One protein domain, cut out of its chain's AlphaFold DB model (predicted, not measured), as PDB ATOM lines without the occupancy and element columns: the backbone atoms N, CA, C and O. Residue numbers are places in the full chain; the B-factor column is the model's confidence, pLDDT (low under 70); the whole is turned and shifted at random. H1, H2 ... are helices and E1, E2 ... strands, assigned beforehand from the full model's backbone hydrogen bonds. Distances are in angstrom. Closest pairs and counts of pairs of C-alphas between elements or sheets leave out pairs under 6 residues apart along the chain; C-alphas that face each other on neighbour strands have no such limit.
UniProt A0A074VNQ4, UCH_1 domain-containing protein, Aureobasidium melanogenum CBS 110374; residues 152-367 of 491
ATOM      1  N   CYS A 152      52.100  13.068 -34.335       33.72
ATOM      2  CA  CYS A 152      51.042  12.997 -35.348       33.72
ATOM      3  C   CYS A 152      49.695  13.526 -34.827       33.72
ATOM      4  O   CYS A 152      48.989  14.219 -35.562       33.72
ATOM      5  N   GLU A 153      49.367  13.256 -33.563       35.84
ATOM      6  CA  GLU A 153      48.160  13.782 -32.911       35.84
ATOM      7  C   GLU A 153      48.247  15.301 -32.728       35.84
ATOM      8  O   GLU A 153      47.301  16.022 -33.049       35.84
ATOM      9  N   PHE A 154      49.410  15.816 -32.314       37.34
ATOM     10  CA  PHE A 154      49.626  17.253 -32.128       37.34
ATOM     11  C   PHE A 154      49.276  18.068 -33.382       37.34
ATOM     12  O   PHE A 154      48.597  19.086 -33.282       37.34
ATOM     13  N   TRP A 155      49.676  17.609 -34.572       40.22
ATOM     14  CA  TRP A 155      49.419  18.340 -35.819       40.22
ATOM     15  C   TRP A 155      47.945  18.296 -36.236       40.22
ATOM     16  O   TRP A 155      47.425  19.309 -36.697       40.22
ATOM     17  N   GLN A 156      47.247  17.177 -36.019       40.69
ATOM     18  CA  GLN A 156      45.803  17.077 -36.270       40.69
ATOM     19  C   GLN A 156      44.988  17.995 -35.347       40.69
ATOM     20  O   GLN A 156      43.979  18.561 -35.766       40.69
ATOM     21  N   PHE A 157      45.412  18.168 -34.092       35.94
ATOM     22  CA  PHE A 157      44.742  19.062 -33.146       35.94
ATOM     23  C   PHE A 157      45.128  20.537 -33.336       35.94
ATOM     24  O   PHE A 157      44.267  21.410 -33.235       35.94
ATOM     25  N   ALA A 158      46.388  20.835 -33.663       33.88
ATOM     26  CA  ALA A 158      46.854  22.200 -33.917       33.88
ATOM     27  C   ALA A 158      46.181  22.830 -35.147       33.88
ATOM     28  O   ALA A 158      45.880  24.027 -35.141       33.88
ATOM     29  N   THR A 159      45.875  22.037 -36.182       35.97
ATOM     30  CA  THR A 159      45.074  22.529 -37.309       35.97
ATOM     31  C   THR A 159      43.626  22.785 -36.910       35.97
ATOM     32  O   THR A 159      43.072  23.789 -37.339       35.97
ATOM     33  N   ARG A 160      43.016  21.963 -36.044       34.88
ATOM     34  CA  ARG A 160      41.646  22.182 -35.527       34.88
ATOM     35  C   ARG A 160      41.506  23.442 -34.665       34.88
ATOM     36  O   ARG A 160      40.457  24.067 -34.692       34.88
ATOM     37  N   GLY A 161      42.539  23.816 -33.908       28.70
ATOM     38  CA  GLY A 161      42.526  25.019 -33.062       28.70
ATOM     39  C   GLY A 161      43.059  26.294 -33.727       28.70
ATOM     40  O   GLY A 161      43.063  27.353 -33.100       28.70
ATOM     41  N   SER A 162      43.506  26.219 -34.983       33.38
ATOM     42  CA  SER A 162      43.818  27.410 -35.775       33.38
ATOM     43  C   SER A 162      42.507  28.033 -36.273       33.38
ATOM     44  O   SER A 162      41.676  27.292 -36.794       33.38
ATOM     45  N   PRO A 163      42.298  29.363 -36.174       33.69
ATOM     46  CA  PRO A 163      41.104  30.054 -36.677       33.69
ATOM     47  C   PRO A 163      41.098  30.144 -38.216       33.69
ATOM     48  O   PRO A 163      40.907  31.204 -38.808       33.69
ATOM     49  N   SER A 164      41.362  29.024 -38.882       37.88
ATOM     50  CA  SER A 164      41.064  28.813 -40.287       37.88
ATOM     51  C   SER A 164      39.644  28.281 -40.392       37.88
ATOM     52  O   SER A 164      39.290  27.374 -39.643       37.88
ATOM     53  N   VAL A 165      38.858  28.819 -41.331       45.00
ATOM     54  CA  VAL A 165      37.575  28.210 -41.707       45.00
ATOM     55  C   VAL A 165      37.835  26.753 -42.002       45.00
ATOM     56  O   VAL A 165      38.722  26.436 -42.784       45.00
ATOM     57  N   SER A 166      37.153  25.899 -41.273       53.12
ATOM     58  CA  SER A 166      37.267  24.466 -41.382       53.12
ATOM     59  C   SER A 166      36.656  23.956 -42.683       53.12
ATOM     60  O   SER A 166      35.925  24.686 -43.351       53.12
ATOM     61  N   PHE A 167      36.935  22.708 -43.073       60.50
ATOM     62  CA  PHE A 167      36.105  22.022 -44.063       60.50
ATOM     63  C   PHE A 167      34.687  21.957 -43.507       60.50
ATOM     64  O   PHE A 167      34.339  21.058 -42.745       60.50
ATOM     65  N   ASN A 168      33.878  22.929 -43.903       65.94
ATOM     66  CA  ASN A 168      32.445  22.845 -43.784       65.94
ATOM     67  C   ASN A 168      31.971  22.122 -45.040       65.94
ATOM     68  O   ASN A 168      31.900  22.701 -46.127       65.94
ATOM     69  N   THR A 169      31.774  20.814 -44.915       71.00
ATOM     70  CA  THR A 169      31.379  19.957 -46.033       71.00
ATOM     71  C   THR A 169      29.982  19.410 -45.810       71.00
ATOM     72  O   THR A 169      29.452  19.423 -44.702       71.00
ATOM     73  N   ILE A 170      29.358  18.956 -46.888       75.81
ATOM     74  CA  ILE A 170      28.055  18.307 -46.867       75.81
ATOM     75  C   ILE A 170      28.084  17.113 -47.812       75.81
ATOM     76  O   ILE A 170      28.771  17.131 -48.837       75.81
ATOM     77  N   LYS A 171      27.345  16.055 -47.488       81.69
ATOM     78  CA  LYS A 171      27.148  14.944 -48.412       81.69
ATOM     79  C   LYS A 171      25.975  15.269 -49.325       81.69
ATOM     80  O   LYS A 171      24.860  15.495 -48.860       81.69
ATOM     81  N   LYS A 172      26.235  15.275 -50.629       84.56
ATOM     82  CA  LYS A 172      25.217  15.318 -51.677       84.56
ATOM     83  C   LYS A 172      24.930  13.886 -52.098       84.56
ATOM     84  O   LYS A 172      25.848  13.178 -52.506       84.56
ATOM     85  N   LYS A 173      23.680  13.456 -51.970       84.69
ATOM     86  CA  LYS A 173      23.205  12.139 -52.390       84.69
ATOM     87  C   LYS A 173      22.245  12.299 -53.557       84.69
ATOM     88  O   LYS A 173      21.195  12.917 -53.402       84.69
ATOM     89  N   THR A 174      22.593  11.698 -54.684       86.12
ATOM     90  CA  THR A 174      21.868  11.803 -55.948       86.12
ATOM     91  C   THR A 174      21.229  10.461 -56.287       86.12
ATOM     92  O   THR A 174      21.896   9.423 -56.282       86.12
ATOM     93  N   CYS A 175      19.927  10.457 -56.572       83.94
ATOM     94  CA  CYS A 175      19.242   9.279 -57.100       83.94
ATOM     95  C   CYS A 175      19.664   9.040 -58.552       83.94
ATOM     96  O   CYS A 175      19.521   9.934 -59.379       83.94
ATOM     97  N   THR A 176      20.121   7.838 -58.910       84.31
ATOM     98  CA  THR A 176      20.526   7.575 -60.302       84.31
ATOM     99  C   THR A 176      19.340   7.404 -61.254       84.31
ATOM    100  O   THR A 176      19.542   7.408 -62.462       84.31
ATOM    101  N   SER A 177      18.113   7.219 -60.744       84.12
ATOM    102  CA  SER A 177      16.912   7.052 -61.579       84.12
ATOM    103  C   SER A 177      16.237   8.371 -61.949       84.12
ATOM    104  O   SER A 177      15.858   8.551 -63.099       84.12
ATOM    105  N   CYS A 178      16.025   9.262 -60.975       86.25
ATOM    106  CA  CYS A 178      15.316  10.531 -61.191       86.25
ATOM    107  C   CYS A 178      16.219  11.764 -61.075       86.25
ATOM    108  O   CYS A 178      15.742  12.877 -61.272       86.25
ATOM    109  N   HIS A 179      17.502  11.575 -60.747       86.62
ATOM    110  CA  HIS A 179      18.503  12.634 -60.560       86.62
ATOM    111  C   HIS A 179      18.199  13.641 -59.445       86.62
ATOM    112  O   HIS A 179      18.938  14.613 -59.276       86.62
ATOM    113  N   ASP A 180      17.175  13.379 -58.631       84.31
ATOM    114  CA  ASP A 180      16.888  14.201 -57.468       84.31
ATOM    115  C   ASP A 180      18.012  14.092 -56.429       84.31
ATOM    116  O   ASP A 180      18.566  13.010 -56.186       84.31
ATOM    117  N   SER A 181      18.372  15.237 -55.854       84.25
ATOM    118  CA  SER A 181      19.532  15.398 -54.981       84.25
ATOM    119  C   SER A 181      19.098  15.823 -53.588       84.25
ATOM    120  O   SER A 181      18.410  16.821 -53.403       84.25
ATOM    121  N   THR A 182      19.574  15.094 -52.587       81.25
ATOM    122  CA  THR A 182      19.371  15.420 -51.174       81.25
ATOM    123  C   THR A 182      20.707  15.737 -50.526       81.25
ATOM    124  O   THR A 182      21.730  15.126 -50.837       81.25
ATOM    125  N   TYR A 183      20.701  16.709 -49.622       79.81
ATOM    126  CA  TYR A 183      21.892  17.156 -48.916       79.81
ATOM    127  C   TYR A 183      21.754  16.822 -47.440       79.81
ATOM    128  O   TYR A 183      20.715  17.082 -46.835       79.81
ATOM    129  N   TYR A 184      22.799  16.251 -46.855       72.62
ATOM    130  CA  TYR A 184      22.830  15.967 -45.430       72.62
ATOM    131  C   TYR A 184      24.247  16.125 -44.885       72.62
ATOM    132  O   TYR A 184      25.232  15.845 -45.567       72.62
ATOM    133  N   GLN A 185      24.347  16.595 -43.648       64.50
ATOM    134  CA  GLN A 185      25.617  16.836 -42.977       64.50
ATOM    135  C   GLN A 185      25.778  15.835 -41.836       64.50
ATOM    136  O   GLN A 185      24.861  15.654 -41.033       64.50
ATOM    137  N   THR A 186      26.925  15.166 -41.764       57.53
ATOM    138  CA  THR A 186      27.282  14.334 -40.610       57.53
ATOM    139  C   THR A 186      28.139  15.141 -39.627       57.53
ATOM    140  O   THR A 186      28.779  16.112 -40.034       57.53
ATOM    141  N   PRO A 187      28.214  14.767 -38.335       52.16
ATOM    142  CA  PRO A 187      29.148  15.399 -37.397       52.16
ATOM    143  C   PRO A 187      30.609  15.353 -37.869       52.16
ATOM    144  O   PRO A 187      31.406  16.207 -37.501       52.16
ATOM    145  N   GLN A 188      30.959  14.363 -38.698       51.97
ATOM    146  CA  GLN A 188      32.269  14.215 -39.325       51.97
ATOM    147  C   GLN A 188      32.494  15.166 -40.508       51.97
ATOM    148  O   GLN A 188      33.593  15.171 -41.046       51.97
ATOM    149  N   ASP A 189      31.489  15.936 -40.930       51.25
ATOM    150  CA  ASP A 189      31.583  16.921 -42.015       51.25
ATOM    151  C   ASP A 189      31.675  18.376 -41.495       51.25
ATOM    152  O   ASP A 189      31.753  19.311 -42.296       51.25
ATOM    153  N   ILE A 190      31.665  18.563 -40.165       51.22
ATOM    154  CA  ILE A 190      31.755  19.855 -39.466       51.22
ATOM    155  C   ILE A 190      33.156  20.006 -38.866       51.22
ATOM    156  O   ILE A 190      33.684  19.084 -38.245       51.22
ATOM    157  N   ASP A 191      33.753  21.185 -39.011       49.44
ATOM    158  CA  ASP A 191      35.009  21.552 -38.353       49.44
ATOM    159  C   ASP A 191      36.231  20.668 -38.651       49.44
ATOM    160  O   ASP A 191      37.170  20.538 -37.859       49.44
ATOM    161  N   VAL A 192      36.261  20.086 -39.848       55.81
ATOM    162  CA  VAL A 192      37.349  19.202 -40.259       55.81
ATOM    163  C   VAL A 192      38.525  20.025 -40.788       55.81
ATOM    164  O   VAL A 192      38.385  20.769 -41.740       55.81
ATOM    165  N   ASN A 193      39.722  19.865 -40.224       62.66
ATOM    166  CA  ASN A 193      40.975  20.398 -40.802       62.66
ATOM    167  C   ASN A 193      41.943  19.275 -41.201       62.66
ATOM    168  O   ASN A 193      43.148  19.493 -41.363       62.66
ATOM    169  N   SER A 194      41.417  18.053 -41.326       71.31
ATOM    170  CA  SER A 194      42.190  16.842 -41.578       71.31
ATOM    171  C   SER A 194      41.469  15.877 -42.518       71.31
ATOM    172  O   SER A 194      40.333  15.504 -42.237       71.31
ATOM    173  N   ILE A 195      42.140  15.406 -43.568       76.81
ATOM    174  CA  ILE A 195      41.654  14.313 -44.422       76.81
ATOM    175  C   ILE A 195      42.539  13.097 -44.187       76.81
ATOM    176  O   ILE A 195      43.758  13.178 -44.317       76.81
ATOM    177  N   GLU A 196      41.927  11.962 -43.874       76.25
ATOM    178  CA  GLU A 196      42.646  10.710 -43.670       76.25
ATOM    179  C   GLU A 196      42.493   9.796 -44.889       76.25
ATOM    180  O   GLU A 196      41.382   9.431 -45.276       76.25
ATOM    181  N   LEU A 197      43.615   9.404 -45.490       74.69
ATOM    182  CA  LEU A 197      43.662   8.535 -46.664       74.69
ATOM    183  C   LEU A 197      43.727   7.058 -46.232       74.69
ATOM    184  O   LEU A 197      44.700   6.365 -46.516       74.69
ATOM    185  N   TYR A 198      42.712   6.571 -45.509       63.62
ATOM    186  CA  TYR A 198      42.602   5.152 -45.135       63.62
ATOM    187  C   TYR A 198      41.844   4.358 -46.208       63.62
ATOM    188  O   TYR A 198      40.745   4.742 -46.604       63.62
ATOM    189  N   GLY A 199      42.402   3.233 -46.672       54.31
ATOM    190  CA  GLY A 199      41.679   2.222 -47.466       54.31
ATOM    191  C   GLY A 199      41.185   2.641 -48.863       54.31
ATOM    192  O   GLY A 199      40.572   1.832 -49.551       54.31
ATOM    193  N   GLN A 200      41.443   3.879 -49.296       52.88
ATOM    194  CA  GLN A 200      41.080   4.396 -50.626       52.88
ATOM    195  C   GLN A 200      42.254   4.405 -51.614       52.88
ATOM    196  O   GLN A 200      42.060   4.635 -52.811       52.88
ATOM    197  N   ALA A 201      43.480   4.168 -51.144       54.56
ATOM    198  CA  ALA A 201      44.645   4.200 -52.005       54.56
ATOM    199  C   ALA A 201      44.879   2.828 -52.646       54.56
ATOM    200  O   ALA A 201      45.134   1.835 -51.975       54.56
ATOM    201  N   SER A 202      44.792   2.790 -53.972       57.72
ATOM    202  CA  SER A 202      45.420   1.744 -54.773       57.72
ATOM    203  C   SER A 202      46.862   2.161 -55.039       57.72
ATOM    204  O   SER A 202      47.105   3.332 -55.343       57.72
ATOM    205  N   SER A 203      47.798   1.211 -55.031       59.34
ATOM    206  CA  SER A 203      49.224   1.432 -55.337       59.34
ATOM    207  C   SER A 203      49.502   2.014 -56.735       59.34
ATOM    208  O   SER A 203      50.650   2.296 -57.073       59.34
ATOM    209  N   LYS A 204      48.460   2.193 -57.560       67.00
ATOM    210  CA  LYS A 204      48.504   2.834 -58.883       67.00
ATOM    211  C   LYS A 204      48.110   4.318 -58.877       67.00
ATOM    212  O   LYS A 204      48.336   4.997 -59.874       67.00
ATOM    213  N   ASN A 205      47.506   4.825 -57.802       76.50
ATOM    214  CA  ASN A 205      46.947   6.178 -57.752       76.50
ATOM    215  C   ASN A 205      47.881   7.131 -57.010       76.50
ATOM    216  O   ASN A 205      48.199   6.894 -55.851       76.50
ATOM    217  N   THR A 206      48.270   8.239 -57.638       84.94
ATOM    218  CA  THR A 206      49.175   9.234 -57.035       84.94
ATOM    219  C   THR A 206      48.565   9.921 -55.807       84.94
ATOM    220  O   THR A 206      47.343   9.984 -55.658       84.94
ATOM    221  N   PHE A 207      49.405  10.501 -54.940       86.25
ATOM    222  CA  PHE A 207      48.947  11.246 -53.755       86.25
ATOM    223  C   PHE A 207      47.871  12.312 -54.067       86.25
ATOM    224  O   PHE A 207      46.812  12.274 -53.434       86.25
ATOM    225  N   PRO A 208      48.038  13.192 -55.079       88.38
ATOM    226  CA  PRO A 208      46.996  14.150 -55.447       88.38
ATOM    227  C   PRO A 208      45.708  13.477 -55.928       88.38
ATOM    228  O   PRO A 208      44.620  13.991 -55.680       88.38
ATOM    229  N   HIS A 209      45.807  12.334 -56.614       86.31
ATOM    230  CA  HIS A 209      44.635  11.611 -57.102       86.31
ATOM    231  C   HIS A 209      43.810  11.033 -55.951       86.31
ATOM    232  O   HIS A 209      42.592  11.200 -55.941       86.31
ATOM    233  N   VAL A 210      44.461  10.382 -54.982       85.12
ATOM    234  CA  VAL A 210      43.786   9.785 -53.817       85.12
ATOM    235  C   VAL A 210      43.181  10.867 -52.921       85.12
ATOM    236  O   VAL A 210      42.053  10.729 -52.457       85.12
ATOM    237  N   LEU A 211      43.872  11.994 -52.744       86.06
ATOM    238  CA  LEU A 211      43.317  13.121 -51.999       86.06
ATOM    239  C   LEU A 211      42.074  13.707 -52.692       86.06
ATOM    240  O   LEU A 211      41.056  13.936 -52.045       86.06
ATOM    241  N   ASN A 212      42.114  13.878 -54.018       88.31
ATOM    242  CA  ASN A 212      40.963  14.359 -54.784       88.31
ATOM    243  C   ASN A 212      39.824  13.330 -54.899       88.31
ATOM    244  O   ASN A 212      38.678  13.723 -55.105       88.31
ATOM    245  N   SER A 213      40.079  12.023 -54.744       84.19
ATOM    246  CA  SER A 213      38.997  11.024 -54.747       84.19
ATOM    247  C   SER A 213      38.048  11.146 -53.557       84.19
ATOM    248  O   SER A 213      36.924  10.658 -53.630       84.19
ATOM    249  N   TRP A 214      38.455  11.860 -52.505       80.00
ATOM    250  CA  TRP A 214      37.593  12.170 -51.367       80.00
ATOM    251  C   TRP A 214      36.384  13.051 -51.750       80.00
ATOM    252  O   TRP A 214      35.332  12.980 -51.110       80.00
ATOM    253  N   PHE A 215      36.511  13.833 -52.829       83.44
ATOM    254  CA  PHE A 215      35.458  14.704 -53.375       83.44
ATOM    255  C   PHE A 215      34.741  14.116 -54.598       83.44
ATOM    256  O   PHE A 215      33.902  14.790 -55.190       83.44
ATOM    257  N   LYS A 216      35.073  12.890 -55.019       84.50
ATOM    258  CA  LYS A 216      34.433  12.240 -56.174       84.50
ATOM    259  C   LYS A 216      33.161  11.502 -55.775       84.50
ATOM    260  O   LYS A 216      32.992  11.124 -54.617       84.50
ATOM    261  N   ASP A 217      32.312  11.257 -56.768       82.31
ATOM    262  CA  ASP A 217      31.124  10.428 -56.619       82.31
ATOM    263  C   ASP A 217      31.496   8.995 -56.226       82.31
ATOM    264  O   ASP A 217      32.369   8.349 -56.814       82.31
ATOM    265  N   GLN A 218      30.812   8.496 -55.204       79.38
ATOM    266  CA  GLN A 218      30.913   7.135 -54.714       79.38
ATOM    267  C   GLN A 218      29.551   6.466 -54.843       79.38
ATOM    268  O   GLN A 218      28.553   6.923 -54.285       79.38
ATOM    269  N   ALA A 219      29.514   5.354 -55.574       77.56
ATOM    270  CA  ALA A 219      28.312   4.545 -55.684       77.56
ATOM    271  C   ALA A 219      28.028   3.849 -54.346       77.56
ATOM    272  O   ALA A 219      28.853   3.080 -53.842       77.56
ATOM    273  N   ILE A 220      26.833   4.052 -53.804       71.44
ATOM    274  CA  ILE A 220      26.370   3.341 -52.612       71.44
ATOM    275  C   ILE A 220      25.863   1.965 -53.069       71.44
ATOM    276  O   ILE A 220      24.723   1.823 -53.502       71.44
ATOM    277  N   ARG A 221      26.741   0.947 -53.039       59.59
ATOM    278  CA  ARG A 221      26.464  -0.403 -53.588       59.59
ATOM    279  C   ARG A 221      26.047  -1.466 -52.564       59.59
ATOM    280  O   ARG A 221      25.502  -2.490 -52.959       59.59
ATOM    281  N   LYS A 222      26.313  -1.276 -51.269       52.34
ATOM    282  CA  LYS A 222      25.907  -2.198 -50.191       52.34
ATOM    283  C   LYS A 222      25.567  -1.407 -48.936       52.34
ATOM    284  O   LYS A 222      26.380  -0.595 -48.504       52.34
ATOM    285  N   HIS A 223      24.423  -1.699 -48.323       53.25
ATOM    286  CA  HIS A 223      24.099  -1.207 -46.986       53.25
ATOM    287  C   HIS A 223      24.261  -2.306 -45.939       53.25
ATOM    288  O   HIS A 223      23.984  -3.470 -46.217       53.25
ATOM    289  N   LYS A 224      24.728  -1.913 -44.747       50.22
ATOM    290  CA  LYS A 224      24.803  -2.797 -43.583       50.22
ATOM    291  C   LYS A 224      23.425  -3.047 -42.964       50.22
ATOM    292  O   LYS A 224      23.167  -4.203 -42.694       50.22
ATOM    293  N   ASP A 225      22.522  -2.061 -42.851       47.88
ATOM    294  CA  ASP A 225      21.264  -2.263 -42.096       47.88
ATOM    295  C   ASP A 225      20.081  -1.350 -42.537       47.88
ATOM    296  O   ASP A 225      19.446  -0.736 -41.689       47.88
ATOM    297  N   ASN A 226      19.748  -1.274 -43.839       51.50
ATOM    298  CA  ASN A 226      18.719  -0.409 -44.487       51.50
ATOM    299  C   ASN A 226      19.243   0.948 -44.968       51.50
ATOM    300  O   ASN A 226      19.888   1.636 -44.194       51.50
ATOM    301  N   PHE A 227      18.894   1.381 -46.189       57.16
ATOM    302  CA  PHE A 227      18.614   2.801 -46.447       57.16
ATOM    303  C   PHE A 227      17.757   3.034 -47.701       57.16
ATOM    304  O   PHE A 227      18.106   2.610 -48.800       57.16
ATOM    305  N   SER A 228      16.713   3.840 -47.465       60.09
ATOM    306  CA  SER A 228      16.116   4.876 -48.320       60.09
ATOM    307  C   SER A 228      15.705   4.487 -49.738       60.09
ATOM    308  O   SER A 228      16.528   4.478 -50.650       60.09
ATOM    309  N   THR A 229      14.404   4.342 -49.944       70.12
ATOM    310  CA  THR A 229      13.773   4.717 -51.208       70.12
ATOM    311  C   THR A 229      14.027   6.200 -51.489       70.12
ATOM    312  O   THR A 229      14.177   7.012 -50.569       70.12
ATOM    313  N   CYS A 230      14.114   6.578 -52.762       74.75
ATOM    314  CA  CYS A 230      14.090   7.991 -53.123       74.75
ATOM    315  C   CYS A 230      12.716   8.563 -52.747       74.75
ATOM    316  O   CYS A 230      11.709   8.032 -53.198       74.75
ATOM    317  N   SER A 231      12.651   9.648 -51.972       76.75
ATOM    318  CA  SER A 231      11.374  10.279 -51.591       76.75
ATOM    319  C   SER A 231      10.554  10.774 -52.786       76.75
ATOM    320  O   SER A 231       9.347  10.949 -52.666       76.75
ATOM    321  N   SER A 232      11.211  11.005 -53.922       81.81
ATOM    322  CA  SER A 232      10.617  11.634 -55.102       81.81
ATOM    323  C   SER A 232      10.118  10.620 -56.131       81.81
ATOM    324  O   SER A 232       9.079  10.842 -56.744       81.81
ATOM    325  N   CYS A 233      10.813   9.491 -56.315       83.75
ATOM    326  CA  CYS A 233      10.402   8.452 -57.272       83.75
ATOM    327  C   CYS A 233      10.138   7.075 -56.653       83.75
ATOM    328  O   CYS A 233       9.803   6.148 -57.380       83.75
ATOM    329  N   ASN A 234      10.309   6.919 -55.337       78.69
ATOM    330  CA  ASN A 234      10.189   5.661 -54.592       78.69
ATOM    331  C   ASN A 234      11.057   4.493 -55.090       78.69
ATOM    332  O   ASN A 234      10.960   3.399 -54.538       78.69
ATOM    333  N   ASN A 235      11.951   4.710 -56.058       73.06
ATOM    334  CA  ASN A 235      12.888   3.680 -56.482       73.06
ATOM    335  C   ASN A 235      13.888   3.380 -55.363       73.06
ATOM    336  O   ASN A 235      14.412   4.284 -54.697       73.06
ATOM    337  N   GLU A 236      14.163   2.094 -55.187       68.25
ATOM    338  CA  GLU A 236      15.329   1.623 -54.454       68.25
ATOM    339  C   GLU A 236      16.593   1.824 -55.303       68.25
ATOM    340  O   GLU A 236      16.506   2.053 -56.507       68.25
ATOM    341  N   LEU A 237      17.748   1.788 -54.634       68.62
ATOM    342  CA  LEU A 237      19.121   1.767 -55.162       68.62
ATOM    343  C   LEU A 237      19.281   1.549 -56.692       68.62
ATOM    344  O   LEU A 237      18.669   0.636 -57.247       68.62
ATOM    345  N   PRO A 238      20.227   2.248 -57.359       69.25
ATOM    346  CA  PRO A 238      21.421   2.850 -56.759       69.25
ATOM    347  C   PRO A 238      21.340   4.364 -56.485       69.25
ATOM    348  O   PRO A 238      20.627   5.124 -57.132       69.25
ATOM    349  N   PHE A 239      22.123   4.807 -55.498       75.69
ATOM    350  CA  PHE A 239      22.418   6.220 -55.254       75.69
ATOM    351  C   PHE A 239      23.907   6.476 -55.457       75.69
ATOM    352  O   PHE A 239      24.746   5.616 -55.165       75.69
ATOM    353  N   GLU A 240      24.224   7.690 -55.880       85.38
ATOM    354  CA  GLU A 240      25.576   8.233 -55.864       85.38
ATOM    355  C   GLU A 240      25.704   9.236 -54.724       85.38
ATOM    356  O   GLU A 240      24.754   9.944 -54.389       85.38
ATOM    357  N   GLN A 241      26.871   9.270 -54.091       82.94
ATOM    358  CA  GLN A 241      27.168  10.211 -53.026       82.94
ATOM    359  C   GLN A 241      28.490  10.913 -53.269       82.94
ATOM    360  O   GLN A 241      29.502  10.269 -53.530       82.94
ATOM    361  N   LYS A 242      28.494  12.225 -53.061       86.75
ATOM    362  CA  LYS A 242      29.663  13.086 -53.194       86.75
ATOM    363  C   LYS A 242      29.838  13.945 -51.954       86.75
ATOM    364  O   LYS A 242      28.856  14.341 -51.326       86.75
ATOM    365  N   THR A 243      31.083  14.265 -51.612       84.12
ATOM    366  CA  THR A 243      31.358  15.322 -50.633       84.12
ATOM    367  C   THR A 243      31.445  16.666 -51.347       84.12
ATOM    368  O   THR A 243      32.261  16.836 -52.250       84.12
ATOM    369  N   VAL A 244      30.617  17.613 -50.923       80.62
ATOM    370  CA  VAL A 244      30.497  18.962 -51.483       80.62
ATOM    371  C   VAL A 244      30.931  19.978 -50.431       80.62
ATOM    372  O   VAL A 244      30.732  19.773 -49.233       80.62
ATOM    373  N   MET A 245      31.549  21.068 -50.868       79.56
ATOM    374  CA  MET A 245      31.990  22.150 -49.995       79.56
ATOM    375  C   MET A 245      30.865  23.170 -49.782       79.56
ATOM    376  O   MET A 245      30.284  23.655 -50.753       79.56
ATOM    377  N   LEU A 246      30.576  23.515 -48.526       69.31
ATOM    378  CA  LEU A 246      29.578  24.531 -48.168       69.31
ATOM    379  C   LEU A 246      30.130  25.957 -48.225       69.31
ATOM    380  O   LEU A 246      29.384  26.885 -48.514       69.31
ATOM    381  N   ASP A 247      31.412  26.120 -47.912       69.88
ATOM    382  CA  ASP A 247      32.081  27.419 -47.826       69.88
ATOM    383  C   ASP A 247      33.470  27.339 -48.500       69.88
ATOM    384  O   ASP A 247      33.667  26.645 -49.502       69.88
ATOM    385  N   ARG A 248      34.460  28.059 -47.980       69.69
ATOM    386  CA  ARG A 248      35.844  28.035 -48.437       69.69
ATOM    387  C   ARG A 248      36.630  26.860 -47.840       69.69
ATOM    388  O   ARG A 248      36.491  26.564 -46.656       69.69
ATOM    389  N   PRO A 249      37.534  26.241 -48.618       73.38
ATOM    390  CA  PRO A 249      38.442  25.230 -48.090       73.38
ATOM    391  C   PRO A 249      39.438  25.861 -47.100       73.38
ATOM    392  O   PRO A 249      39.764  27.056 -47.225       73.38
ATOM    393  N   PRO A 250      39.959  25.082 -46.135       68.69
ATOM    394  CA  PRO A 250      40.681  25.628 -44.997       68.69
ATOM    395  C   PRO A 250      42.039  26.205 -45.358       68.69
ATOM    396  O   PRO A 250      42.734  25.727 -46.252       68.69
ATOM    397  N   HIS A 251      42.478  27.218 -44.612       68.12
ATOM    398  CA  HIS A 251      43.799  27.817 -44.818       68.12
ATOM    399  C   HIS A 251      44.935  26.797 -44.625       68.12
ATOM    400  O   HIS A 251      45.940  26.840 -45.338       68.12
ATOM    401  N   PHE A 252      44.750  25.859 -43.693       69.75
ATOM    402  CA  PHE A 252      45.643  24.732 -43.460       69.75
ATOM    403  C   PHE A 252      44.877  23.417 -43.560       69.75
ATOM    404  O   PHE A 252      43.810  23.272 -42.973       69.75
ATOM    405  N   LEU A 253      45.448  22.445 -44.263       73.25
ATOM    406  CA  LEU A 253      44.908  21.095 -44.374       73.25
ATOM    407  C   LEU A 253      45.966  20.097 -43.901       73.25
ATOM    408  O   LEU A 253      47.081  20.071 -44.420       73.25
ATOM    409  N   CYS A 254      45.611  19.263 -42.928       77.00
ATOM    410  CA  CYS A 254      46.411  18.106 -42.550       77.00
ATOM    411  C   CYS A 254      45.953  16.886 -43.357       77.00
ATOM    412  O   CYS A 254      44.774  16.553 -43.360       77.00
ATOM    413  N   VAL A 255      46.865  16.200 -44.036       79.88
ATOM    414  CA  VAL A 255      46.560  14.933 -44.708       79.88
ATOM    415  C   VAL A 255      47.242  13.805 -43.958       79.88
ATOM    416  O   VAL A 255      48.464  13.821 -43.785       79.88
ATOM    417  N   GLY A 256      46.449  12.845 -43.500       76.50
ATOM    418  CA  GLY A 256      46.922  11.647 -42.831       76.50
ATOM    419  C   GLY A 256      47.061  10.458 -43.766       76.50
ATOM    420  O   GLY A 256      46.231  10.225 -44.643       76.50
ATOM    421  N   MET A 257      48.156   9.726 -43.586       74.94
ATOM    422  CA  MET A 257      48.523   8.536 -44.343       74.94
ATOM    423  C   MET A 257      48.793   7.386 -43.372       74.94
ATOM    424  O   MET A 257      49.282   7.610 -42.258       74.94
ATOM    425  N   ASN A 258      48.477   6.157 -43.784       68.50
ATOM    426  CA  ASN A 258      48.717   4.976 -42.961       68.50
ATOM    427  C   ASN A 258      50.176   4.512 -43.095       68.50
ATOM    428  O   ASN A 258      50.565   3.912 -44.096       68.50
ATOM    429  N   THR A 259      51.014   4.820 -42.106       63.62
ATOM    430  CA  THR A 259      52.419   4.393 -42.112       63.62
ATOM    431  C   THR A 259      52.541   2.891 -41.900       63.62
ATOM    432  O   THR A 259      52.008   2.367 -40.929       63.62
ATOM    433  N   GLY A 260      53.321   2.212 -42.743       57.38
ATOM    434  CA  GLY A 260      53.681   0.800 -42.556       57.38
ATOM    435  C   GLY A 260      52.852  -0.199 -43.368       57.38
ATOM    436  O   GLY A 260      53.345  -1.288 -43.652       57.38
ATOM    437  N   GLU A 261      51.668   0.180 -43.850       63.03
ATOM    438  CA  GLU A 261      50.841  -0.650 -44.735       63.03
ATOM    439  C   GLU A 261      51.013  -0.225 -46.199       63.03
ATOM    440  O   GLU A 261      50.220   0.552 -46.735       63.03
ATOM    441  N   LYS A 262      52.063  -0.736 -46.858       58.97
ATOM    442  CA  LYS A 262      52.435  -0.360 -48.239       58.97
ATOM    443  C   LYS A 262      51.300  -0.506 -49.255       58.97
ATOM    444  O   LYS A 262      51.234   0.287 -50.189       58.97
ATOM    445  N   ASP A 263      50.407  -1.470 -49.051       57.88
ATOM    446  CA  ASP A 263      49.293  -1.749 -49.962       57.88
ATOM    447  C   ASP A 263      48.135  -0.747 -49.829       57.88
ATOM    448  O   ASP A 263      47.269  -0.688 -50.697       57.88
ATOM    449  N   SER A 264      48.140   0.063 -48.763       61.62
ATOM    450  CA  SER A 264      47.137   1.096 -48.471       61.62
ATOM    451  C   SER A 264      47.622   2.519 -48.763       61.62
ATOM    452  O   SER A 264      46.905   3.485 -48.493       61.62
ATOM    453  N   LEU A 265      48.845   2.661 -49.286       64.94
ATOM    454  CA  LEU A 265      49.455   3.950 -49.592       64.94
ATOM    455  C   LEU A 265      49.217   4.348 -51.058       64.94
ATOM    456  O   LEU A 265      49.178   3.486 -51.939       64.94
ATOM    457  N   PRO A 266      49.089   5.658 -51.345       70.88
ATOM    458  CA  PRO A 266      49.105   6.142 -52.722       70.88
ATOM    459  C   PRO A 266      50.431   5.791 -53.411       70.88
ATOM    460  O   PRO A 266      51.441   5.522 -52.761       70.88
ATOM    461  N   ASP A 267      50.457   5.845 -54.740       75.00
ATOM    462  CA  ASP A 267      51.697   5.810 -55.507       75.00
ATOM    463  C   ASP A 267      52.540   7.052 -55.166       75.00
ATOM    464  O   ASP A 267      52.227   8.183 -55.552       75.00
ATOM    465  N   LEU A 268      53.614   6.819 -54.411       80.12
ATOM    466  CA  LEU A 268      54.589   7.817 -53.967       80.12
ATOM    467  C   LEU A 268      55.889   7.767 -54.790       80.12
ATOM    468  O   LEU A 268      56.916   8.296 -54.354       80.12
ATOM    469  N   LYS A 269      55.887   7.132 -55.975       76.75
ATOM    470  CA  LYS A 269      57.065   7.067 -56.863       76.75
ATOM    471  C   LYS A 269      57.562   8.440 -57.290       76.75
ATOM    472  O   LYS A 269      58.780   8.613 -57.409       76.75
ATOM    473  N   ASP A 270      56.651   9.396 -57.483       84.94
ATOM    474  CA  ASP A 270      56.992  10.807 -57.653       84.94
ATOM    475  C   ASP A 270      56.802  11.583 -56.335       84.94
ATOM    476  O   ASP A 270      55.717  12.100 -56.055       84.94
ATOM    477  N   PRO A 271      57.854  11.697 -55.507       86.19
ATOM    478  CA  PRO A 271      57.782  12.378 -54.218       86.19
ATOM    479  C   PRO A 271      57.579  13.893 -54.341       86.19
ATOM    480  O   PRO A 271      57.244  14.533 -53.344       86.19
ATOM    481  N   ASN A 272      57.775  14.486 -55.525       89.25
ATOM    482  CA  ASN A 272      57.533  15.918 -55.718       89.25
ATOM    483  C   ASN A 272      56.043  16.251 -55.550       89.25
ATOM    484  O   ASN A 272      55.713  17.290 -54.990       89.25
ATOM    485  N   THR A 273      55.148  15.315 -55.888       85.88
ATOM    486  CA  THR A 273      53.697  15.461 -55.665       85.88
ATOM    487  C   THR A 273      53.305  15.644 -54.194       85.88
ATOM    488  O   THR A 273      52.218  16.134 -53.904       85.88
ATOM    489  N   VAL A 274      54.186  15.268 -53.259       87.75
ATOM    490  CA  VAL A 274      54.012  15.490 -51.818       87.75
ATOM    491  C   VAL A 274      54.776  16.730 -51.348       87.75
ATOM    492  O   VAL A 274      54.309  17.420 -50.449       87.75
ATOM    493  N   LEU A 275      55.942  17.038 -51.925       89.50
ATOM    494  CA  LEU A 275      56.790  18.162 -51.495       89.50
ATOM    495  C   LEU A 275      56.338  19.524 -52.025       89.50
ATOM    496  O   LEU A 275      56.470  20.521 -51.314       89.50
ATOM    497  N   ASP A 276      55.832  19.575 -53.252       89.00
ATOM    498  CA  ASP A 276      55.478  20.834 -53.910       89.00
ATOM    499  C   ASP A 276      54.076  21.299 -53.493       89.00
ATOM    500  O   ASP A 276      53.804  22.500 -53.403       89.00
ATOM    501  N   GLY A 277      53.217  20.343 -53.139       88.06
ATOM    502  CA  GLY A 277      51.827  20.555 -52.771       88.06
ATOM    503  C   GLY A 277      50.865  19.976 -53.803       88.06
ATOM    504  O   GLY A 277      51.239  19.166 -54.647       88.06
ATOM    505  N   VAL A 278      49.597  20.364 -53.702       91.88
ATOM    506  CA  VAL A 278      48.493  19.755 -54.452       91.88
ATOM    507  C   VAL A 278      47.482  20.802 -54.884       91.88
ATOM    508  O   VAL A 278      47.257  21.794 -54.194       91.88
ATOM    509  N   GLU A 279      46.822  20.557 -56.006       92.62
ATOM    510  CA  GLU A 279      45.581  21.242 -56.349       92.62
ATOM    511  C   GLU A 279      44.405  20.373 -55.893       92.62
ATOM    512  O   GLU A 279      44.268  19.221 -56.317       92.62
ATOM    513  N   LEU A 280      43.581  20.919 -55.001       89.69
ATOM    514  CA  LEU A 280      42.319  20.312 -54.600       89.69
ATOM    515  C   LEU A 280      41.224  20.777 -55.542       89.69
ATOM    516  O   LEU A 280      41.079  21.977 -55.751       89.69
ATOM    517  N   LYS A 281      40.445  19.835 -56.063       90.69
ATOM    518  CA  LYS A 281      39.280  20.062 -56.913       90.69
ATOM    519  C   LYS A 281      38.047  19.547 -56.190       90.69
ATOM    520  O   LYS A 281      38.035  18.406 -55.730       90.69
ATOM    521  N   PHE A 282      37.031  20.388 -56.072       87.69
ATOM    522  CA  PHE A 282      35.811  20.064 -55.341       87.69
ATOM    523  C   PHE A 282      34.610  20.798 -55.936       87.69
ATOM    524  O   PHE A 282      34.749  21.834 -56.579       87.69
ATOM    525  N   GLU A 283      33.420  20.256 -55.699       87.81
ATOM    526  CA  GLU A 283      32.158  20.931 -56.005       87.81
ATOM    527  C   GLU A 283      31.774  21.825 -54.821       87.81
ATOM    528  O   GLU A 283      31.852  21.399 -53.666       87.81
ATOM    529  N   HIS A 284      31.379  23.062 -55.101       84.88
ATOM    530  CA  HIS A 284      30.749  23.961 -54.137       84.88
ATOM    531  C   HIS A 284      29.234  23.715 -54.099       84.88
ATOM    532  O   HIS A 284      28.660  23.272 -55.089       84.88
ATOM    533  N   ILE A 285      28.550  24.030 -52.995       81.44
ATOM    534  CA  ILE A 285      27.096  23.803 -52.853       81.44
ATOM    535  C   ILE A 285      26.249  24.481 -53.944       81.44
ATOM    536  O   ILE A 285      25.164  24.003 -54.261       81.44
ATOM    537  N   SER A 286      26.766  25.534 -54.581       81.31
ATOM    538  CA  SER A 286      26.147  26.159 -55.761       81.31
ATOM    539  C   SER A 286      26.187  25.299 -57.036       81.31
ATOM    540  O   SER A 286      25.661  25.725 -58.058       81.31
ATOM    541  N   GLY A 287      26.832  24.128 -57.007       80.69
ATOM    542  CA  GLY A 287      27.061  23.252 -58.159       80.69
ATOM    543  C   GLY A 287      28.293  23.613 -58.998       80.69
ATOM    544  O   GLY A 287      28.581  22.935 -59.978       80.69
ATOM    545  N   GLU A 288      29.030  24.664 -58.629       86.50
ATOM    546  CA  GLU A 288      30.244  25.096 -59.332       86.50
ATOM    547  C   GLU A 288      31.441  24.202 -58.965       86.50
ATOM    548  O   GLU A 288      31.710  23.967 -57.783       86.50
ATOM    549  N   GLU A 289      32.203  23.747 -59.963       89.88
ATOM    550  CA  GLU A 289      33.509  23.131 -59.718       89.88
ATOM    551  C   GLU A 289      34.558  24.204 -59.429       89.88
ATOM    552  O   GLU A 289      34.784  25.112 -60.224       89.88
ATOM    553  N   ARG A 290      35.238  24.073 -58.289       87.81
ATOM    554  CA  ARG A 290      36.316  24.968 -57.874       87.81
ATOM    555  C   ARG A 290      37.609  24.196 -57.700       87.81
ATOM    556  O   ARG A 290      37.610  23.013 -57.349       87.81
ATOM    557  N   SER A 291      38.727  24.889 -57.900       90.62
ATOM    558  CA  SER A 291      40.040  24.361 -57.564       90.62
ATOM    559  C   SER A 291      40.846  25.334 -56.717       90.62
ATOM    560  O   SER A 291      40.790  26.548 -56.895       90.62
ATOM    561  N   VAL A 292      41.589  24.794 -55.752       88.06
ATOM    562  CA  VAL A 292      42.443  25.572 -54.856       88.06
ATOM    563  C   VAL A 292      43.803  24.908 -54.744       88.06
ATOM    564  O   VAL A 292      43.921  23.711 -54.479       88.06
ATOM    565  N   LYS A 293      44.852  25.714 -54.917       91.25
ATOM    566  CA  LYS A 293      46.235  25.266 -54.773       91.25
ATOM    567  C   LYS A 293      46.655  25.292 -53.312       91.25
ATOM    568  O   LYS A 293      46.435  26.264 -52.594       91.25
ATOM    569  N   TYR A 294      47.330  24.237 -52.898       87.12
ATOM    570  CA  TYR A 294      47.992  24.111 -51.616       87.12
ATOM    571  C   TYR A 294      49.469  23.847 -51.839       87.12
ATOM    572  O   TYR A 294      49.836  23.087 -52.728       87.12
ATOM    573  N   LYS A 295      50.309  24.429 -50.987       87.56
ATOM    574  CA  LYS A 295      51.734  24.114 -50.902       87.56
ATOM    575  C   LYS A 295      52.025  23.306 -49.649       87.56
ATOM    576  O   LYS A 295      51.442  23.569 -48.596       87.56
ATOM    577  N   THR A 296      52.968  22.382 -49.727       85.00
ATOM    578  CA  THR A 296      53.408  21.645 -48.541       85.00
ATOM    579  C   THR A 296      54.326  22.511 -47.694       85.00
ATOM    580  O   THR A 296      55.287  23.105 -48.184       85.00
ATOM    581  N   ILE A 297      54.009  22.596 -46.404       78.88
ATOM    582  CA  ILE A 297      54.783  23.367 -45.426       78.88
ATOM    583  C   ILE A 297      55.394  22.490 -44.341       78.88
ATOM    584  O   ILE A 297      56.329  22.930 -43.680       78.88
ATOM    585  N   ALA A 298      54.911  21.259 -44.164       77.06
ATOM    586  CA  ALA A 298      55.552  20.298 -43.280       77.06
ATOM    587  C   ALA A 298      55.230  18.846 -43.638       77.06
ATOM    588  O   ALA A 298      54.194  18.551 -44.234       77.06
ATOM    589  N   LEU A 299      56.110  17.952 -43.202       79.31
ATOM    590  CA  LEU A 299      55.962  16.505 -43.241       79.31
ATOM    591  C   LEU A 299      56.279  15.930 -41.864       79.31
ATOM    592  O   LEU A 299      57.223  16.373 -41.213       79.31
ATOM    593  N   VAL A 300      55.550  14.898 -41.459       75.50
ATOM    594  CA  VAL A 300      55.915  14.042 -40.324       75.50
ATOM    595  C   VAL A 300      56.125  12.640 -40.860       75.50
ATOM    596  O   VAL A 300      55.252  12.112 -41.549       75.50
ATOM    597  N   TYR A 301      57.268  12.030 -40.564       77.06
ATOM    598  CA  TYR A 301      57.570  10.662 -40.980       77.06
ATOM    599  C   TYR A 301      58.159   9.837 -39.848       77.06
ATOM    600  O   TYR A 301      58.837  10.348 -38.960       77.06
ATOM    601  N   SER A 302      57.912   8.533 -39.917       77.69
ATOM    602  CA  SER A 302      58.541   7.559 -39.040       77.69
ATOM    603  C   SER A 302      60.023   7.410 -39.403       77.69
ATOM    604  O   SER A 302      60.391   7.223 -40.567       77.69
ATOM    605  N   SER A 303      60.892   7.510 -38.400       75.88
ATOM    606  CA  SER A 303      62.320   7.189 -38.516       75.88
ATOM    607  C   SER A 303      62.707   5.928 -37.728       75.88
ATOM    608  O   SER A 303      63.869   5.524 -37.772       75.88
ATOM    609  N   GLY A 304      61.743   5.282 -37.067       67.44
ATOM    610  CA  GLY A 304      61.905   4.051 -36.299       67.44
ATOM    611  C   GLY A 304      60.589   3.613 -35.650       67.44
ATOM    612  O   GLY A 304      59.553   4.260 -35.827       67.44
ATOM    613  N   LEU A 305      60.632   2.519 -34.881       65.25
ATOM    614  CA  LEU A 305      59.488   2.060 -34.090       65.25
ATOM    615  C   LEU A 305      59.111   3.153 -33.078       65.25
ATOM    616  O   LEU A 305      59.933   3.516 -32.242       65.25
ATOM    617  N   ASN A 306      57.897   3.698 -33.183       64.44
ATOM    618  CA  ASN A 306      57.394   4.792 -32.338       64.44
ATOM    619  C   ASN A 306      58.264   6.065 -32.334       64.44
ATOM    620  O   ASN A 306      58.158   6.885 -31.427       64.44
ATOM    621  N   HIS A 307      59.108   6.256 -33.354       68.00
ATOM    622  CA  HIS A 307      59.929   7.454 -33.497       68.00
ATOM    623  C   HIS A 307      59.527   8.226 -34.744       68.00
ATOM    624  O   HIS A 307      59.574   7.708 -35.864       68.00
ATOM    625  N   PHE A 308      59.158   9.486 -34.538       68.38
ATOM    626  CA  PHE A 308      58.709  10.387 -35.582       68.38
ATOM    627  C   PHE A 308      59.584  11.632 -35.637       68.38
ATOM    628  O   PHE A 308      59.983  12.189 -34.615       68.38
ATOM    629  N   VAL A 309      59.828  12.080 -36.860       69.06
ATOM    630  CA  VAL A 309      60.627  13.257 -37.178       69.06
ATOM    631  C   VAL A 309      59.764  14.200 -38.006       69.06
ATOM    632  O   VAL A 309      59.008  13.758 -38.876       69.06
ATOM    633  N   SER A 310      59.861  15.500 -37.730       72.94
ATOM    634  CA  SER A 310      59.146  16.529 -38.484       72.94
ATOM    635  C   SER A 310      60.106  17.287 -39.388       72.94
ATOM    636  O   SER A 310      61.099  17.819 -38.906       72.94
ATOM    637  N   ALA A 311      59.791  17.401 -40.671       73.19
ATOM    638  CA  ALA A 311      60.458  18.322 -41.578       73.19
ATOM    639  C   ALA A 311      59.531  19.504 -41.859       73.19
ATOM    640  O   ALA A 311      58.411  19.305 -42.323       73.19
ATOM    641  N   VAL A 312      59.982  20.728 -41.593       71.38
ATOM    642  CA  VAL A 312      59.184  21.951 -41.744       71.38
ATOM    643  C   VAL A 312      59.860  22.892 -42.726       71.38
ATOM    644  O   VAL A 312      61.068  23.113 -42.667       71.38
ATOM    645  N   LYS A 313      59.077  23.465 -43.636       71.88
ATOM    646  CA  LYS A 313      59.555  24.456 -44.588       71.88
ATOM    647  C   LYS A 313      59.593  25.824 -43.915       71.88
ATOM    648  O   LYS A 313      58.561  26.358 -43.514       71.88
ATOM    649  N   VAL A 314      60.785  26.389 -43.791       67.56
ATOM    650  CA  VAL A 314      61.031  27.646 -43.082       67.56
ATOM    651  C   VAL A 314      61.706  28.654 -44.000       67.56
ATOM    652  O   VAL A 314      62.584  28.316 -44.793       67.56
ATOM    653  N   LYS A 315      61.300  29.920 -43.882       67.62
ATOM    654  CA  LYS A 315      62.023  31.043 -44.480       67.62
ATOM    655  C   LYS A 315      63.008  31.581 -43.459       67.62
ATOM    656  O   LYS A 315      62.608  31.991 -42.374       67.62
ATOM    657  N   TYR A 316      64.281  31.597 -43.814       62.50
ATOM    658  CA  TYR A 316      65.345  32.065 -42.941       62.50
ATOM    659  C   TYR A 316      66.420  32.793 -43.751       62.50
ATOM    660  O   TYR A 316      66.504  32.683 -44.973       62.50
ATOM    661  N   LYS A 317      67.250  33.588 -43.080       59.69
ATOM    662  CA  LYS A 317      68.411  34.223 -43.708       59.69
ATOM    663  C   LYS A 317      69.641  33.368 -43.425       59.69
ATOM    664  O   LYS A 317      69.928  33.109 -42.262       59.69
ATOM    665  N   LYS A 318      70.368  32.950 -44.469       58.78
ATOM    666  CA  LYS A 318      71.589  32.125 -44.324       58.78
ATOM    667  C   LYS A 318      72.652  32.795 -43.450       58.78
ATOM    668  O   LYS A 318      73.345  32.137 -42.686       58.78
ATOM    669  N   THR A 319      72.750  34.111 -43.554       55.84
ATOM    670  CA  THR A 319      73.538  34.981 -42.682       55.84
ATOM    671  C   THR A 319      72.676  36.192 -42.371       55.84
ATOM    672  O   THR A 319      71.881  36.595 -43.223       55.84
ATOM    673  N   ALA A 320      72.802  36.826 -41.204       53.25
ATOM    674  CA  ALA A 320      71.958  38.002 -40.967       53.25
ATOM    675  C   ALA A 320      72.446  39.287 -41.656       53.25
ATOM    676  O   ALA A 320      71.712  40.270 -41.678       53.25
ATOM    677  N   SER A 321      73.592  39.237 -42.347       53.47
ATOM    678  CA  SER A 321      73.959  40.213 -43.380       53.47
ATOM    679  C   SER A 321      73.232  39.992 -44.714       53.47
ATOM    680  O   SER A 321      73.232  40.884 -45.564       53.47
ATOM    681  N   SER A 322      72.591  38.834 -44.922       56.81
ATOM    682  CA  SER A 322      71.835  38.560 -46.143       56.81
ATOM    683  C   SER A 322      70.601  39.457 -46.234       56.81
ATOM    684  O   SER A 322      69.743  39.496 -45.341       56.81
ATOM    685  N   LYS A 323      70.483  40.162 -47.362       68.06
ATOM    686  CA  LYS A 323      69.278  40.927 -47.705       68.06
ATOM    687  C   LYS A 323      68.143  40.014 -48.174       68.06
ATOM    688  O   LYS A 323      66.980  40.353 -47.987       68.06
ATOM    689  N   THR A 324      68.470  38.836 -48.703       64.31
ATOM    690  CA  THR A 324      67.502  37.860 -49.207       64.31
ATOM    691  C   THR A 324      67.252  36.755 -48.181       64.31
ATOM    692  O   THR A 324      68.184  36.147 -47.640       64.31
ATOM    693  N   ALA A 325      65.974  36.516 -47.883       61.00
ATOM    694  CA  ALA A 325      65.536  35.334 -47.153       61.00
ATOM    695  C   ALA A 325      65.459  34.153 -48.127       61.00
ATOM    696  O   ALA A 325      64.967  34.294 -49.245       61.00
ATOM    697  N   VAL A 326      65.946  32.999 -47.690       61.75
ATOM    698  CA  VAL A 326      65.905  31.743 -48.435       61.75
ATOM    699  C   VAL A 326      64.876  30.835 -47.766       61.75
ATOM    700  O   VAL A 326      64.717  30.853 -46.548       61.75
ATOM    701  N   GLU A 327      64.136  30.069 -48.561       69.25
ATOM    702  CA  GLU A 327      63.221  29.046 -48.060       69.25
ATOM    703  C   GLU A 327      63.914  27.680 -48.126       69.25
ATOM    704  O   GLU A 327      64.447  27.310 -49.173       69.25
ATOM    705  N   GLY A 328      63.918  26.938 -47.021       70.94
ATOM    706  CA  GLY A 328      64.541  25.616 -46.924       70.94
ATOM    707  C   GLY A 328      63.779  24.696 -45.977       70.94
ATOM    708  O   GLY A 328      62.850  25.131 -45.294       70.94
ATOM    709  N   TRP A 329      64.147  23.417 -45.955       77.12
ATOM    710  CA  TRP A 329      63.551  22.442 -45.043       77.12
ATOM    711  C   TRP A 329      64.416  22.291 -43.797       77.12
ATOM    712  O   TRP A 329      65.627  22.107 -43.888       77.12
ATOM    713  N   LEU A 330      63.785  22.338 -42.631       69.81
ATOM    714  CA  LEU A 330      64.410  22.063 -41.346       69.81
ATOM    715  C   LEU A 330      63.831  20.762 -40.795       69.81
ATOM    716  O   LEU A 330      62.628  20.668 -40.556       69.81
ATOM    717  N   GLU A 331      64.678  19.753 -40.636       73.00
ATOM    718  CA  GLU A 331      64.341  18.488 -39.988       73.00
ATOM    719  C   GLU A 331      64.575  18.621 -38.484       73.00
ATOM    720  O   GLU A 331      65.690  18.925 -38.060       73.00
ATOM    721  N   CYS A 332      63.533  18.373 -37.695       67.75
ATOM    722  CA  CYS A 332      63.543  18.407 -36.240       67.75
ATOM    723  C   CYS A 332      63.292  16.996 -35.699       67.75
ATOM    724  O   CYS A 332      62.211  16.427 -35.887       67.75
ATOM    725  N   ASP A 333      64.291  16.442 -35.016       66.62
ATOM    726  CA  ASP A 333      64.233  15.142 -34.350       66.62
ATOM    727  C   ASP A 333      64.200  15.365 -32.834       66.62
ATOM    728  O   ASP A 333      65.219  15.701 -32.222       66.62
ATOM    729  N   GLY A 334      63.017  15.188 -32.242       51.38
ATOM    730  CA  GLY A 334      62.797  15.389 -30.809       51.38
ATOM    731  C   GLY A 334      63.534  14.376 -29.931       51.38
ATOM    732  O   GLY A 334      63.950  14.731 -28.836       51.38
ATOM    733  N   GLN A 335      63.772  13.152 -30.415       57.31
ATOM    734  CA  GLN A 335      64.500  12.135 -29.646       57.31
ATOM    735  C   GLN A 335      65.995  12.463 -29.556       57.31
ATOM    736  O   GLN A 335      66.635  12.180 -28.550       57.31
ATOM    737  N   LYS A 336      66.553  13.081 -30.601       50.69
ATOM    738  CA  LYS A 336      67.956  13.524 -30.624       50.69
ATOM    739  C   LYS A 336      68.144  14.958 -30.144       50.69
ATOM    740  O   LYS A 336      69.280  15.423 -30.084       50.69
ATOM    741  N   GLY A 337      67.050  15.679 -29.896       49.22
ATOM    742  CA  GLY A 337      67.088  17.098 -29.572       49.22
ATOM    743  C   GLY A 337      67.827  17.925 -30.633       49.22
ATOM    744  O   GLY A 337      68.594  18.832 -30.315       49.22
ATOM    745  N   SER A 338      67.670  17.574 -31.908       53.09
ATOM    746  CA  SER A 338      68.464  18.173 -32.983       53.09
ATOM    747  C   SER A 338      67.579  18.747 -34.075       53.09
ATOM    748  O   SER A 338      66.555  18.166 -34.432       53.09
ATOM    749  N   CYS A 339      67.997  19.894 -34.607       61.53
ATOM    750  CA  CYS A 339      67.448  20.484 -35.817       61.53
ATOM    751  C   CYS A 339      68.556  20.639 -36.841       61.53
ATOM    752  O   CYS A 339      69.624  21.163 -36.521       61.53
ATOM    753  N   ARG A 340      68.305  20.212 -38.073       64.81
ATOM    754  CA  ARG A 340      69.263  20.374 -39.165       64.81
ATOM    755  C   ARG A 340      68.566  20.752 -40.451       64.81
ATOM    756  O   ARG A 340      67.440  20.332 -40.714       64.81
ATOM    757  N   GLU A 341      69.254  21.544 -41.258       75.12
ATOM    758  CA  GLU A 341      68.797  21.813 -42.609       75.12
ATOM    759  C   GLU A 341      68.866  20.526 -43.434       75.12
ATOM    760  O   GLU A 341      69.851  19.785 -43.391       75.12
ATOM    761  N   VAL A 342      67.795  20.261 -44.171       79.81
ATOM    762  CA  VAL A 342      67.694  19.153 -45.113       79.81
ATOM    763  C   VAL A 342      67.185  19.676 -46.447       79.81
ATOM    764  O   VAL A 342      66.621  20.764 -46.549       79.81
ATOM    765  N   ASP A 343      67.383  18.892 -47.496       86.00
ATOM    766  CA  ASP A 343      66.889  19.214 -48.824       86.00
ATOM    767  C   ASP A 343      65.929  18.130 -49.336       86.00
ATOM    768  O   ASP A 343      65.609  17.138 -48.669       86.00
ATOM    769  N   GLY A 344      65.465  18.306 -50.575       82.88
ATOM    770  CA  GLY A 344      64.640  17.302 -51.233       82.88
ATOM    771  C   GLY A 344      65.343  15.946 -51.382       82.88
ATOM    772  O   GLY A 344      64.663  14.928 -51.408       82.88
ATOM    773  N   ARG A 345      66.680  15.874 -51.451       86.69
ATOM    774  CA  ARG A 345      67.401  14.596 -51.585       86.69
ATOM    775  C   ARG A 345      67.277  13.758 -50.314       86.69
ATOM    776  O   ARG A 345      67.187  12.539 -50.422       86.69
ATOM    777  N   THR A 346      67.193  14.391 -49.144       87.12
ATOM    778  CA  THR A 346      66.934  13.709 -47.864       87.12
ATOM    779  C   THR A 346      65.473  13.278 -47.711       87.12
ATOM    780  O   THR A 346      65.201  12.169 -47.250       87.12
ATOM    781  N   LEU A 347      64.518  14.122 -48.120       86.38
ATOM    782  CA  LEU A 347      63.086  13.872 -47.897       86.38
ATOM    783  C   LEU A 347      62.460  12.914 -48.924       86.38
ATOM    784  O   LEU A 347      61.603  12.100 -48.578       86.38
ATOM    785  N   LYS A 348      62.904  12.958 -50.186       91.69
ATOM    786  CA  LYS A 348      62.357  12.127 -51.275       91.69
ATOM    787  C   LYS A 348      62.407  10.619 -50.979       91.69
ATOM    788  O   LYS A 348      61.391   9.961 -51.203       91.69
ATOM    789  N   PRO A 349      63.510  10.043 -50.458       89.25
ATOM    790  CA  PRO A 349      63.543   8.635 -50.063       89.25
ATOM    791  C   PRO A 349      62.528   8.288 -48.966       89.25
ATOM    792  O   PRO A 349      61.909   7.230 -49.036       89.25
ATOM    793  N   LYS A 350      62.308   9.181 -47.988       87.62
ATOM    794  CA  LYS A 350      61.332   8.969 -46.902       87.62
ATOM    795  C   LYS A 350      59.907   8.892 -47.443       87.62
ATOM    796  O   LYS A 350      59.176   7.967 -47.093       87.62
ATOM    797  N   ILE A 351      59.561   9.783 -48.370       87.44
ATOM    798  CA  ILE A 351      58.272   9.761 -49.076       87.44
ATOM    799  C   ILE A 351      58.117   8.460 -49.871       87.44
ATOM    800  O   ILE A 351      57.159   7.727 -49.652       87.44
ATOM    801  N   LYS A 352      59.097   8.113 -50.717       86.00
ATOM    802  CA  LYS A 352      59.060   6.885 -51.536       86.00
ATOM    803  C   LYS A 352      58.941   5.607 -50.705       86.00
ATOM    804  O   LYS A 352      58.330   4.644 -51.148       86.00
ATOM    805  N   SER A 353      59.537   5.591 -49.512       82.31
ATOM    806  CA  SER A 353      59.476   4.441 -48.604       82.31
ATOM    807  C   SER A 353      58.126   4.267 -47.900       82.31
ATOM    808  O   SER A 353      57.927   3.246 -47.246       82.31
ATOM    809  N   GLY A 354      57.212   5.240 -48.017       78.06
ATOM    810  CA  GLY A 354      55.934   5.226 -47.305       78.06
ATOM    811  C   GLY A 354      56.051   5.565 -45.816       78.06
ATOM    812  O   GLY A 354      55.151   5.257 -45.042       78.06
ATOM    813  N   ALA A 355      57.160   6.181 -45.398       82.50
ATOM    814  CA  ALA A 355      57.399   6.525 -43.998       82.50
ATOM    815  C   ALA A 355      56.617   7.768 -43.540       82.50
ATOM    816  O   ALA A 355      56.504   8.010 -42.340       82.50
ATOM    817  N   VAL A 356      56.114   8.579 -44.477       81.88
ATOM    818  CA  VAL A 356      55.372   9.811 -44.178       81.88
ATOM    819  C   VAL A 356      54.001   9.469 -43.606       81.88
ATOM    820  O   VAL A 356      53.186   8.833 -44.265       81.88
ATOM    821  N   ALA A 357      53.762   9.928 -42.380       74.75
ATOM    822  CA  ALA A 357      52.511   9.772 -41.654       74.75
ATOM    823  C   ALA A 357      51.560  10.937 -41.891       74.75
ATOM    824  O   ALA A 357      50.349  10.743 -41.987       74.75
ATOM    825  N   ARG A 358      52.092  12.161 -41.929       77.06
ATOM    826  CA  ARG A 358      51.294  13.384 -42.037       77.06
ATOM    827  C   ARG A 358      51.940  14.363 -43.001       77.06
ATOM    828  O   ARG A 358      53.161  14.523 -43.013       77.06
ATOM    829  N   VAL A 359      51.100  15.057 -43.757       80.44
ATOM    830  CA  VAL A 359      51.477  16.166 -44.638       80.44
ATOM    831  C   VAL A 359      50.679  17.389 -44.206       80.44
ATOM    832  O   VAL A 359      49.451  17.328 -44.161       80.44
ATOM    833  N   LEU A 360      51.349  18.495 -43.876       77.88
ATOM    834  CA  LEU A 360      50.673  19.769 -43.646       77.88
ATOM    835  C   LEU A 360      50.752  20.636 -44.897       77.88
ATOM    836  O   LEU A 360      51.835  20.982 -45.381       77.88
ATOM    837  N   LEU A 361      49.578  21.022 -45.371       78.06
ATOM    838  CA  LEU A 361      49.358  21.818 -46.559       78.06
ATOM    839  C   LEU A 361      48.859  23.211 -46.165       78.06
ATOM    840  O   LEU A 361      48.010  23.348 -45.288       78.06
ATOM    841  N   LYS A 362      49.357  24.249 -46.838       78.81
ATOM    842  CA  LYS A 362      48.903  25.639 -46.705       78.81
ATOM    843  C   LYS A 362      48.289  26.114 -48.016       78.81
ATOM    844  O   LYS A 362      48.930  25.979 -49.058       78.81
ATOM    845  N   ARG A 363      47.094  26.703 -47.962       80.75
ATOM    846  CA  ARG A 363      46.423  27.284 -49.131       80.75
ATOM    847  C   ARG A 363      47.269  28.404 -49.744       80.75
ATOM    848  O   ARG A 363      47.847  29.228 -49.032       80.75
ATOM    849  N   VAL A 364      47.339  28.425 -51.069       84.25
ATOM    850  CA  VAL A 364      47.912  29.509 -51.869       84.25
ATOM    851  C   VAL A 364      46.756  30.384 -52.344       84.25
ATOM    852  O   VAL A 364      45.817  29.880 -52.952       84.25
ATOM    853  N   TYR A 365      46.817  31.675 -52.033       75.12
ATOM    854  CA  TYR A 365      45.841  32.662 -52.488       75.12
ATOM    855  C   TYR A 365      46.394  33.317 -53.748       75.12
ATOM    856  O   TYR A 365      47.530  33.792 -53.735       75.12
ATOM    857  N   ASN A 366      45.617  33.300 -54.827       59.41
ATOM    858  CA  ASN A 366      45.929  34.070 -56.026       59.41
ATOM    859  C   ASN A 366      45.235  35.432 -55.902       59.41
ATOM    860  O   ASN A 366      44.083  35.495 -55.474       59.41
ATOM    861  N   GLU A 367      45.900  36.509 -56.314       41.41
ATOM    862  CA  GLU A 367      45.396  37.893 -56.220       41.41
ATOM    863  C   GLU A 367      44.081  38.142 -56.996       41.41
ATOM    864  O   GLU A 367      43.426  39.163 -56.803       41.41
TER     865      GLU A 367
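AT A GLANCE: This is residues 152 to 367 of the 491 residues of the protein "UCH_1 domain-containing protein" of Aureobasidium melanogenum CBS 110374 (UniProt A0A074VNQ4). Picture a long body built on a strongly twisted, branched sheet of eight strands, with H1 over one face and H2, H3 and H4 on the opposite face. A small twisted sheet, E2 E1 E5 E4, makes one end of the long axis, and the hairpin of E9 and E10 reaches out to the loop round Ser 321 at the other. The printed part has 216 residues with four named helices and twelve named strands, in the order H1 E1 E2 E3 H2 E4 E5 E6 H3 E7 E8 E9 E10 E11 H4 E12, class mixed. The large sheet is mixed, with E3 and E6 parallel; the small one is antiparallel. The whole is only just compact, close to loose, with a radius of gyration of the C-alphas of 19.9 A, and elongated, spanning 71 by 41 by 28 A.

IN THESE COORDINATES: Find C-alpha 289 at (33.509, 23.131, -59.718); from there E8, residues 289 to 304, runs 41.5 A and bends by 59 degrees at residue 293. Its sheet also holds E3, 194 to 197; E6, 252 to 257; E7, 278 to 283; E9, 307 to 316, 26.9 A long; E10, 326 to 333, 21.8 A; E11, 338 to 342; and E12, 356 to 363, ending at C-alpha 363 (46.423, 27.284, -49.131). The small sheet holds E1, 169 to 175; E2, 181 to 184; E4, 218 to 220; and E5, 239 to 245. H1, 152 to 160, begins at C-alpha 152 (51.042, 12.997, -35.348); H2 is 207 to 213, H3 272 to 275, H4 344 to 352.

HOW THE PARTS SIT: Beside E8, E7 and E9 lie on one side and E12 on the other; look for N 292 and O 280 at 2.9 A, N 299 and O 311 at 2.8 A, and N 295 and O 362 at 2.8 A. E7 to E11 form a meander, each strand the antiparallel neighbour of the one before. H1 lies over E6 and E12, at a height over the sheet of 8.5 A; its Gln 156 and Cys 254 of E6 have C-alphas 6.4 A apart, the closest pair. H3 only just touches H2 and H4, with 3 pairs of C-alphas within 8 A each; the closest are Phe 207 and Thr 273, 6.6 A, and Asn 272 and Lys 348, 7.6 A. Between the sheets, the closest C-alphas of E5 and E7 are Val 244 and Glu 283, 5.2 A. In E1 and E5, N 172 and O 242 are 2.9 A apart. Every O i to N i+4 pair is within hydrogen-bond range in H2, 4 of 5 in H1 and 3 of 5 in H4; H3 is too short for one.

THE WHOLE: The C-alphas of Asn 234 and Ser 321, the two farthest apart, are 73.4 A apart. The printed part has no cut. The links E4 to E5 and E6 to H3 are long. The model's mean pLDDT over the printed part is 71.2, with 90 residues under 70, among them 152 to 168 and 314 to 327.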